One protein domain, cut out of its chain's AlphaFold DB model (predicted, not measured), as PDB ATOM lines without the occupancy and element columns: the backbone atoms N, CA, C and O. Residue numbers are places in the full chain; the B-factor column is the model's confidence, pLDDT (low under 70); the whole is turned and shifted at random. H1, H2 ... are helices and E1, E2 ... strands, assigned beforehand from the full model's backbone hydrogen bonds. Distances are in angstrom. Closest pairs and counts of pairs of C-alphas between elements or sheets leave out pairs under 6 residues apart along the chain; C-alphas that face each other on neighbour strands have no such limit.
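This is residues 5 to 63 of the 63 residues of an uncharacterized protein of marine sediment metagenome (UniProt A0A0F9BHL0). Look first for a small antiparallel sheet of three strands, a wall with the helix H1 over one face and the helix H2 at one end, near where E1 ends and E3 begins. The unnamed stretch of residues 32 to 43 runs from H1 to H2 on the H1 side of the sheet, and the other face is bare. The printed part has 59 residues with two named helices and three named strands, in the order E1, E2, H1, H2, E3 along the chain and E2, E1, E3 across the sheet. The class is mixed, helices and strands. The whole is compact, with a radius of gyration of the C-alphas of 11.2 A and spans of 31 by 22 by 13 A.

Begin at the inner strand E1, residues 5 to 10, which has the edge strands E2, residues 16 to 22, and E3, residues 56 to 62, as its neighbours. E1 and E2 form a hairpin, antiparallel at 163 degrees; look there for N 6 and O 19, 2.9 A apart, and N 8 and O 16, 2.8 A, both within hydrogen-bond range. E1 and E3 are antiparallel at 151 degrees, with N 7 and O 59 at 2.8 A and N 57 and O 9 at 3.0 A, also within hydrogen-bond range. Next find H1, residues 24 to 31, which is on the sheet at a height over the sheet of 8.8 A. It lies over E1 and, only just, over E3, with 3 of its C-alphas falling on E3. It runs along the strands, at 14 degrees to E1 on the local plane. The closest C-alphas of H1 and E3 are those of Cys 31 and Asp 58, 6.4 A apart. H2, residues 44 to 53, only grazes the sheet with its residues 46 to 53; the closest C-alphas of H2 and E1 are those of Cys 53 and Phe 10, 6.2 A apart. H1 and H2 are apart. E2, H1, H2 and E3 make a split strand-helix-strand unit, two strands that run the same way with E1 between them in the sheet, and its crossover is right-handed. In H1 and H2 every O i to N i+4 pair is within hydrogen-bond range.

Find C-alpha 5 at (-16.994, -89.180, 75.334); from there E1 runs 16.2 A to C-alpha 10. E2 covers 15.7 A from Glu 16 to Leu 22. H1 begins at C-alpha 24, at (-24.145, -86.051, 80.423), and ends at Cys 31, 10.8 A on. H2 runs 14.1 A from Ile 44 to Cys 53. E3 runs 20.1 A from Trp 56 to C-alpha 62 at (-21.408, -93.566, 77.564).

The two C-alphas farthest apart, those of Ile 44 and Glu 63, are 31.4 A apart. The printed part has no cut. Its one long link joins H1 to H2 over 12 residues; the other links are tight. The mean pLDDT of the printed part is 94.4, and no printed residue is under 70.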
ATOM      1  N   LYS A   5     -17.942 -89.690  76.323       96.75
ATOM      2  CA  LYS A   5     -16.994 -89.180  75.334       96.75
ATOM      3  C   LYS A   5     -17.713 -88.636  74.122       96.75
ATOM      4  O   LYS A   5     -18.778 -89.141  73.772       96.75
ATOM      5  N   ILE A   6     -17.091 -87.672  73.459       97.38
ATOM      6  CA  ILE A   6     -17.530 -87.145  72.171       97.38
ATOM      7  C   ILE A   6     -16.681 -87.775  71.077       97.38
ATOM      8  O   ILE A   6     -15.454 -87.841  71.164       97.38
ATOM      9  N   VAL A   7     -17.352 -88.247  70.036       97.12
ATOM     10  CA  VAL A   7     -16.753 -88.863  68.862       97.12
ATOM     11  C   VAL A   7     -17.267 -88.131  67.635       97.12
ATOM     12  O   VAL A   7     -18.477 -88.058  67.416       97.12
ATOM     13  N   ARG A   8     -16.352 -87.624  66.815       96.69
ATOM     14  CA  ARG A   8     -16.666 -87.063  65.507       96.69
ATOM     15  C   ARG A   8     -16.654 -88.153  64.460       96.69
ATOM     16  O   ARG A   8     -15.670 -88.874  64.290       96.69
ATOM     17  N   PHE A   9     -17.765 -88.258  63.758       95.94
ATOM     18  CA  PHE A   9     -17.962 -89.161  62.644       95.94
ATOM     19  C   PHE A   9     -17.792 -88.394  61.354       95.94
ATOM     20  O   PHE A   9     -18.434 -87.368  61.161       95.94
ATOM     21  N   PHE A  10     -16.966 -88.924  60.465       95.25
ATOM     22  CA  PHE A  10     -16.789 -88.394  59.126       95.25
ATOM     23  C   PHE A  10     -17.372 -89.363  58.107       95.25
ATOM     24  O   PHE A  10     -17.410 -90.573  58.329       95.25
ATOM     25  N   GLN A  11     -17.799 -88.825  56.973       92.56
ATOM     26  CA  GLN A  11     -18.281 -89.617  55.852       92.56
ATOM     27  C   GLN A  11     -17.132 -90.331  55.128       92.56
ATOM     28  O   GLN A  11     -17.264 -91.507  54.799       92.56
ATOM     29  N   ASN A  12     -16.011 -89.634  54.903       93.25
ATOM     30  CA  ASN A  12     -14.894 -90.128  54.088       93.25
ATOM     31  C   ASN A  12     -13.607 -90.359  54.896       93.25
ATOM     32  O   ASN A  12     -12.556 -90.621  54.315       93.25
ATOM     33  N   HIS A  13     -13.667 -90.251  56.224       93.25
ATOM     34  CA  HIS A  13     -12.502 -90.354  57.100       93.25
ATOM     35  C   HIS A  13     -12.823 -91.216  58.336       93.25
ATOM     36  O   HIS A  13     -13.994 -91.351  58.706       93.25
ATOM     37  N   PRO A  14     -11.830 -91.845  58.993       95.19
ATOM     38  CA  PRO A  14     -12.064 -92.550  60.242       95.19
ATOM     39  C   PRO A  14     -12.606 -91.615  61.322       95.19
ATOM     40  O   PRO A  14     -12.244 -90.442  61.389       95.19
ATOM     41  N   LYS A  15     -13.458 -92.160  62.193       95.06
ATOM     42  CA  LYS A  15     -13.975 -91.438  63.358       95.06
ATOM     43  C   LYS A  15     -12.847 -91.030  64.311       95.06
ATOM     44  O   LYS A  15     -11.889 -91.780  64.494       95.06
ATOM     45  N   GLU A  16     -13.027 -89.900  64.977       95.62
ATOM     46  CA  GLU A  16     -12.057 -89.321  65.907       95.62
ATOM     47  C   GLU A  16     -12.690 -89.113  67.284       95.62
ATOM     48  O   GLU A  16     -13.854 -88.729  67.382       95.62
ATOM     49  N   ILE A  17     -11.943 -89.382  68.356       96.06
ATOM     50  CA  ILE A  17     -12.372 -89.054  69.720       96.06
ATOM     51  C   ILE A  17     -11.948 -87.616  69.997       96.06
ATOM     52  O   ILE A  17     -10.759 -87.315  69.956       96.06
ATOM     53  N   ILE A  18     -12.920 -86.752  70.281       94.94
ATOM     54  CA  ILE A  18     -12.679 -85.323  70.512       94.94
ATOM     55  C   ILE A  18     -12.385 -85.046  71.976       94.94
ATOM     56  O   ILE A  18     -11.466 -84.297  72.287       94.94
ATOM     57  N   ASP A  19     -13.174 -85.642  72.865       95.25
ATOM     58  CA  ASP A  19     -13.054 -85.416  74.299       95.25
ATOM     59  C   ASP A  19     -13.627 -86.605  75.083       95.25
ATOM     60  O   ASP A  19     -14.476 -87.346  74.572       95.25
ATOM     61  N   THR A  20     -13.160 -86.813  76.313       96.44
ATOM     62  CA  THR A  20     -13.508 -87.960  77.173       96.44
ATOM     63  C   THR A  20     -13.686 -87.530  78.627       96.44
ATOM     64  O   THR A  20     -13.285 -86.438  79.014       96.44
ATOM     65  N   GLY A  21     -14.288 -88.383  79.463       95.25
ATOM     66  CA  GLY A  21     -14.481 -88.051  80.881       95.25
ATOM     67  C   GLY A  21     -15.552 -86.982  81.143       95.25
ATOM     68  O   GLY A  21     -15.597 -86.404  82.227       95.25
ATOM     69  N   LEU A  22     -16.428 -86.724  80.171       96.38
ATOM     70  CA  LEU A  22     -17.450 -85.686  80.244       96.38
ATOM     71  C   LEU A  22     -18.680 -86.124  81.041       96.38
ATOM     72  O   LEU A  22     -18.966 -87.314  81.199       96.38
ATOM     73  N   THR A  23     -19.444 -85.143  81.519       96.81
ATOM     74  CA  THR A  23     -20.772 -85.362  82.104       96.81
ATOM     75  C   THR A  23     -21.838 -85.446  81.012       96.81
ATOM     76  O   THR A  23     -21.634 -84.988  79.887       96.81
ATOM     77  N   LEU A  24     -23.011 -85.993  81.352       94.56
ATOM     78  CA  LEU A  24     -24.145 -86.051  80.423       94.56
ATOM     79  C   LEU A  24     -24.554 -84.652  79.933       94.56
ATOM     80  O   LEU A  24     -24.803 -84.459  78.749       94.56
ATOM     81  N   GLU A  25     -24.594 -83.674  80.839       95.62
ATOM     82  CA  GLU A  25     -24.961 -82.294  80.506       95.62
ATOM     83  C   GLU A  25     -23.959 -81.666  79.527       95.62
ATOM     84  O   GLU A  25     -24.363 -81.032  78.552       95.62
ATOM     85  N   ALA A  26     -22.658 -81.903  79.731       95.06
ATOM     86  CA  ALA A  26     -21.616 -81.391  78.846       95.06
ATOM     87  C   ALA A  26     -21.755 -81.945  77.418       95.06
ATOM     88  O   ALA A  26     -21.729 -81.175  76.458       95.06
ATOM     89  N   VAL A  27     -21.978 -83.258  77.263       95.50
ATOM     90  CA  VAL A  27     -22.136 -83.863  75.926       95.50
ATOM     91  C   VAL A  27     -23.457 -83.486  75.252       95.50
ATOM     92  O   VAL A  27     -23.501 -83.332  74.033       95.50
ATOM     93  N   GLN A  28     -24.531 -83.280  76.021       94.44
ATOM     94  CA  GLN A  28     -25.806 -82.785  75.490       94.44
ATOM     95  C   GLN A  28     -25.693 -81.346  74.990       94.44
ATOM     96  O   GLN A  28     -26.220 -81.024  73.922       94.44
ATOM     97  N   LYS A  29     -24.978 -80.494  75.734       95.75
ATOM     98  CA  LYS A  29     -24.686 -79.127  75.308       95.75
ATOM     99  C   LYS A  29     -23.852 -79.123  74.028       95.75
ATOM    100  O   LYS A  29     -24.209 -78.405  73.104       95.75
ATOM    101  N   HIS A  30     -22.815 -79.962  73.949       94.38
ATOM    102  CA  HIS A  30     -21.978 -80.094  72.750       94.38
ATOM    103  C   HIS A  30     -22.785 -80.478  71.510       94.38
ATOM    104  O   HIS A  30     -22.696 -79.807  70.493       94.38
ATOM    105  N   CYS A  31     -23.621 -81.517  71.587       91.38
ATOM    106  CA  CYS A  31     -24.426 -81.948  70.436       91.38
ATOM    107  C   CYS A  31     -25.574 -80.995  70.071       91.38
ATOM    108  O   CYS A  31     -26.204 -81.181  69.032       91.38
ATOM    109  N   SER A  32     -25.882 -80.015  70.923       93.44
ATOM    110  CA  SER A  32     -26.844 -78.952  70.606       93.44
ATOM    111  C   SER A  32     -26.185 -77.765  69.895       93.44
ATOM    112  O   SER A  32     -26.887 -76.850  69.467       93.44
ATOM    113  N   ASP A  33     -24.853 -77.757  69.788       93.44
ATOM    114  CA  ASP A  33     -24.105 -76.693  69.139       93.44
ATOM    115  C   ASP A  33     -24.186 -76.840  67.606       93.44
ATOM    116  O   ASP A  33     -23.909 -77.919  67.075       93.44
ATOM    117  N   PRO A  34     -24.555 -75.788  66.851       92.50
ATOM    118  CA  PRO A  34     -24.578 -75.849  65.390       92.50
ATOM    119  C   PRO A  34     -23.203 -76.171  64.786       92.50
ATOM    120  O   PRO A  34     -23.139 -76.759  63.705       92.50
ATOM    121  N   GLU A  35     -22.109 -75.866  65.479       93.19
ATOM    122  CA  GLU A  35     -20.747 -76.191  65.063       93.19
ATOM    123  C   GLU A  35     -20.393 -77.670  65.273       93.19
ATOM    124  O   GLU A  35     -19.321 -78.096  64.858       93.19
ATOM    125  N   SER A  36     -21.273 -78.489  65.858       93.88
ATOM    126  CA  SER A  36     -21.033 -79.923  66.064       93.88
ATOM    127  C   SER A  36     -21.411 -80.789  64.849       93.88
ATOM    128  O   SER A  36     -21.404 -82.019  64.930       93.88
ATOM    129  N   SER A  37     -21.805 -80.182  63.726       94.00
ATOM    130  CA  SER A  37     -22.187 -80.882  62.497       94.00
ATOM    131  C   SER A  37     -21.847 -80.060  61.266       94.00
ATOM    132  O   SER A  37     -22.166 -78.876  61.199       94.00
ATOM    133  N   SER A  38     -21.301 -80.700  60.234       92.06
ATOM    134  CA  SER A  38     -20.951 -80.050  58.967       92.06
ATOM    135  C   SER A  38     -22.138 -79.379  58.275       92.06
ATOM    136  O   SER A  38     -21.952 -78.509  57.433       92.06
ATOM    137  N   LYS A  39     -23.368 -79.801  58.592       91.94
ATOM    138  CA  LYS A  39     -24.586 -79.254  57.982       91.94
ATOM    139  C   LYS A  39     -24.966 -77.883  58.546       91.94
ATOM    140  O   LYS A  39     -25.587 -77.095  57.838       91.94
ATOM    141  N   SER A  40     -24.654 -77.634  59.813       92.31
ATOM    142  CA  SER A  40     -25.007 -76.407  60.539       92.31
ATOM    143  C   SER A  40     -23.794 -75.550  60.897       92.31
ATOM    144  O   SER A  40     -23.971 -74.393  61.265       92.31
ATOM    145  N   CYS A  41     -22.588 -76.101  60.767       92.94
ATOM    146  CA  CYS A  41     -21.336 -75.443  61.084       92.94
ATOM    147  C   CYS A  41     -21.039 -74.300  60.107       92.94
ATOM    148  O   CYS A  41     -21.131 -74.443  58.884       92.94
ATOM    149  N   THR A  42     -20.664 -73.156  60.669       93.06
ATOM    150  CA  THR A  42     -20.379 -71.914  59.946       93.06
ATOM    151  C   THR A  42     -18.933 -71.457  60.098       93.06
ATOM    152  O   THR A  42     -18.495 -70.588  59.342       93.06
ATOM    153  N   SER A  43     -18.171 -72.044  61.026       93.75
ATOM    154  CA  SER A  43     -16.752 -71.737  61.180       93.75
ATOM    155  C   SER A  43     -15.931 -72.142  59.957       93.75
ATOM    156  O   SER A  43     -16.150 -73.180  59.328       93.75
ATOM    157  N   ILE A  44     -14.926 -71.317  59.651       94.44
ATOM    158  CA  ILE A  44     -13.987 -71.545  58.546       94.44
ATOM    159  C   ILE A  44     -13.289 -72.903  58.711       94.44
ATOM    160  O   ILE A  44     -13.194 -73.664  57.751       94.44
ATOM    161  N   ASP A  45     -12.877 -73.248  59.934       92.81
ATOM    162  CA  ASP A  45     -12.209 -74.522  60.225       92.81
ATOM    163  C   ASP A  45     -13.124 -75.729  59.982       92.81
ATOM    164  O   ASP A  45     -12.689 -76.757  59.459       92.81
ATOM    165  N   GLY A  46     -14.406 -75.625  60.341       91.88
ATOM    166  CA  GLY A  46     -15.370 -76.694  60.101       91.88
ATOM    167  C   GLY A  46     -15.744 -76.844  58.628       91.88
ATOM    168  O   GLY A  46     -15.931 -77.970  58.155       91.88
ATOM    169  N   GLN A  47     -15.779 -75.744  57.874       93.56
ATOM    170  CA  GLN A  47     -15.951 -75.768  56.421       93.56
ATOM    171  C   GLN A  47     -14.746 -76.397  55.715       93.56
ATOM    172  O   GLN A  47     -14.940 -77.286  54.887       93.56
ATOM    173  N   ALA A  48     -13.520 -76.011  56.088       94.75
ATOM    174  CA  ALA A  48     -12.296 -76.628  55.574       94.75
ATOM    175  C   ALA A  48     -12.287 -78.138  55.855       94.75
ATOM    176  O   ALA A  48     -12.188 -78.946  54.935       94.75
ATOM    177  N   ARG A  49     -12.572 -78.533  57.102       94.25
ATOM    178  CA  ARG A  49     -12.710 -79.944  57.487       94.25
ATOM    179  C   ARG A  49     -13.769 -80.685  56.665       94.25
ATOM    180  O   ARG A  49     -13.586 -81.857  56.359       94.25
ATOM    181  N   THR A  50     -14.877 -80.029  56.316       94.56
ATOM    182  CA  THR A  50     -15.929 -80.630  55.475       94.56
ATOM    183  C   THR A  50     -15.448 -80.849  54.041       94.56
ATOM    184  O   THR A  50     -15.786 -81.865  53.435       94.56
ATOM    185  N   ALA A  51     -14.646 -79.927  53.504       93.50
ATOM    186  CA  ALA A  51     -14.047 -80.069  52.181       93.50
ATOM    187  C   ALA A  51     -13.047 -81.238  52.128       93.50
ATOM    188  O   ALA A  51     -13.061 -81.995  51.159       93.50
ATOM    189  N   ASP A  52     -12.246 -81.425  53.181       93.00
ATOM    190  CA  ASP A  52     -11.233 -82.487  53.249       93.00
ATOM    191  C   ASP A  52     -11.820 -83.866  53.603       93.00
ATOM    192  O   ASP A  52     -11.498 -84.876  52.975       93.00
ATOM    193  N   CYS A  53     -12.705 -83.932  54.602       92.69
ATOM    194  CA  CYS A  53     -13.167 -85.193  55.200       92.69
ATOM    195  C   CYS A  53     -14.602 -85.592  54.804       92.69
ATOM    196  O   CYS A  53     -15.095 -86.650  55.219       92.69
ATOM    197  N   GLY A  54     -15.285 -84.767  54.007       93.62
ATOM    198  CA  GLY A  54     -16.705 -84.913  53.693       93.62
ATOM    199  C   GLY A  54     -17.617 -84.496  54.848       93.62
ATOM    200  O   GLY A  54     -17.186 -83.872  55.819       93.62
ATOM    201  N   SER A  55     -18.902 -84.848  54.751       95.31
ATOM    202  CA  SER A  55     -19.880 -84.525  55.798       95.31
ATOM    203  C   SER A  55     -19.474 -85.150  57.132       95.31
ATOM    204  O   SER A  55     -18.987 -86.282  57.166       95.31
ATOM    205  N   TRP A  56     -19.702 -84.446  58.235       96.12
ATOM    206  CA  TRP A  56     -19.348 -84.934  59.564       96.12
ATOM    207  C   TRP A  56     -20.350 -84.499  60.627       96.12
ATOM    208  O   TRP A  56     -21.076 -83.522  60.456       96.12
ATOM    209  N   PHE A  57     -20.401 -85.243  61.727       96.25
ATOM    210  CA  PHE A  57     -21.202 -84.902  62.897       96.25
ATOM    211  C   PHE A  57     -20.560 -85.436  64.174       96.25
ATOM    212  O   PHE A  57     -19.908 -86.482  64.169       96.25
ATOM    213  N   ASP A  58     -20.791 -84.736  65.273       96.44
ATOM    214  CA  ASP A  58     -20.340 -85.134  66.596       96.44
ATOM    215  C   ASP A  58     -21.461 -85.896  67.304       96.44
ATOM    216  O   ASP A  58     -22.598 -85.430  67.405       96.44
ATOM    217  N   GLY A  59     -21.138 -87.087  67.794       95.81
ATOM    218  CA  GLY A  59     -21.995 -87.883  68.664       95.81
ATOM    219  C   GLY A  59     -21.302 -88.166  69.990       95.81
ATOM    220  O   GLY A  59     -20.104 -87.937  70.134       95.81
ATOM    221  N   TRP A  60     -22.032 -88.706  70.961       96.25
ATOM    222  CA  TRP A  60     -21.453 -89.111  72.239       96.25
ATOM    223  C   TRP A  60     -21.787 -90.551  72.603       96.25
ATOM    224  O   TRP A  60     -22.819 -91.095  72.211       96.25
ATOM    225  N   TYR A  61     -20.896 -91.164  73.380       95.12
ATOM    226  CA  TYR A  61     -21.085 -92.493  73.956       95.12
ATOM    227  C   TYR A  61     -20.883 -92.435  75.456       95.12
ATOM    228  O   TYR A  61     -20.022 -91.708  75.949       95.12
ATOM    229  N   LYS A  62     -21.664 -93.245  76.165       96.06
ATOM    230  CA  LYS A  62     -21.408 -93.566  77.564       96.06
ATOM    231  C   LYS A  62     -20.189 -94.484  77.648       96.06
ATOM    232  O   LYS A  62     -20.099 -95.433  76.866       96.06
ATOM    233  N   GLU A  63     -19.286 -94.189  78.571       87.25
ATOM    234  CA  GLU A  63     -18.130 -95.027  78.911       87.25
ATOM    235  C   GLU A  63     -18.404 -95.925  80.122       87.25
ATOM    236  O   GLU A  63     -19.226 -95.545  80.996       87.25
TER     237      GLU A  63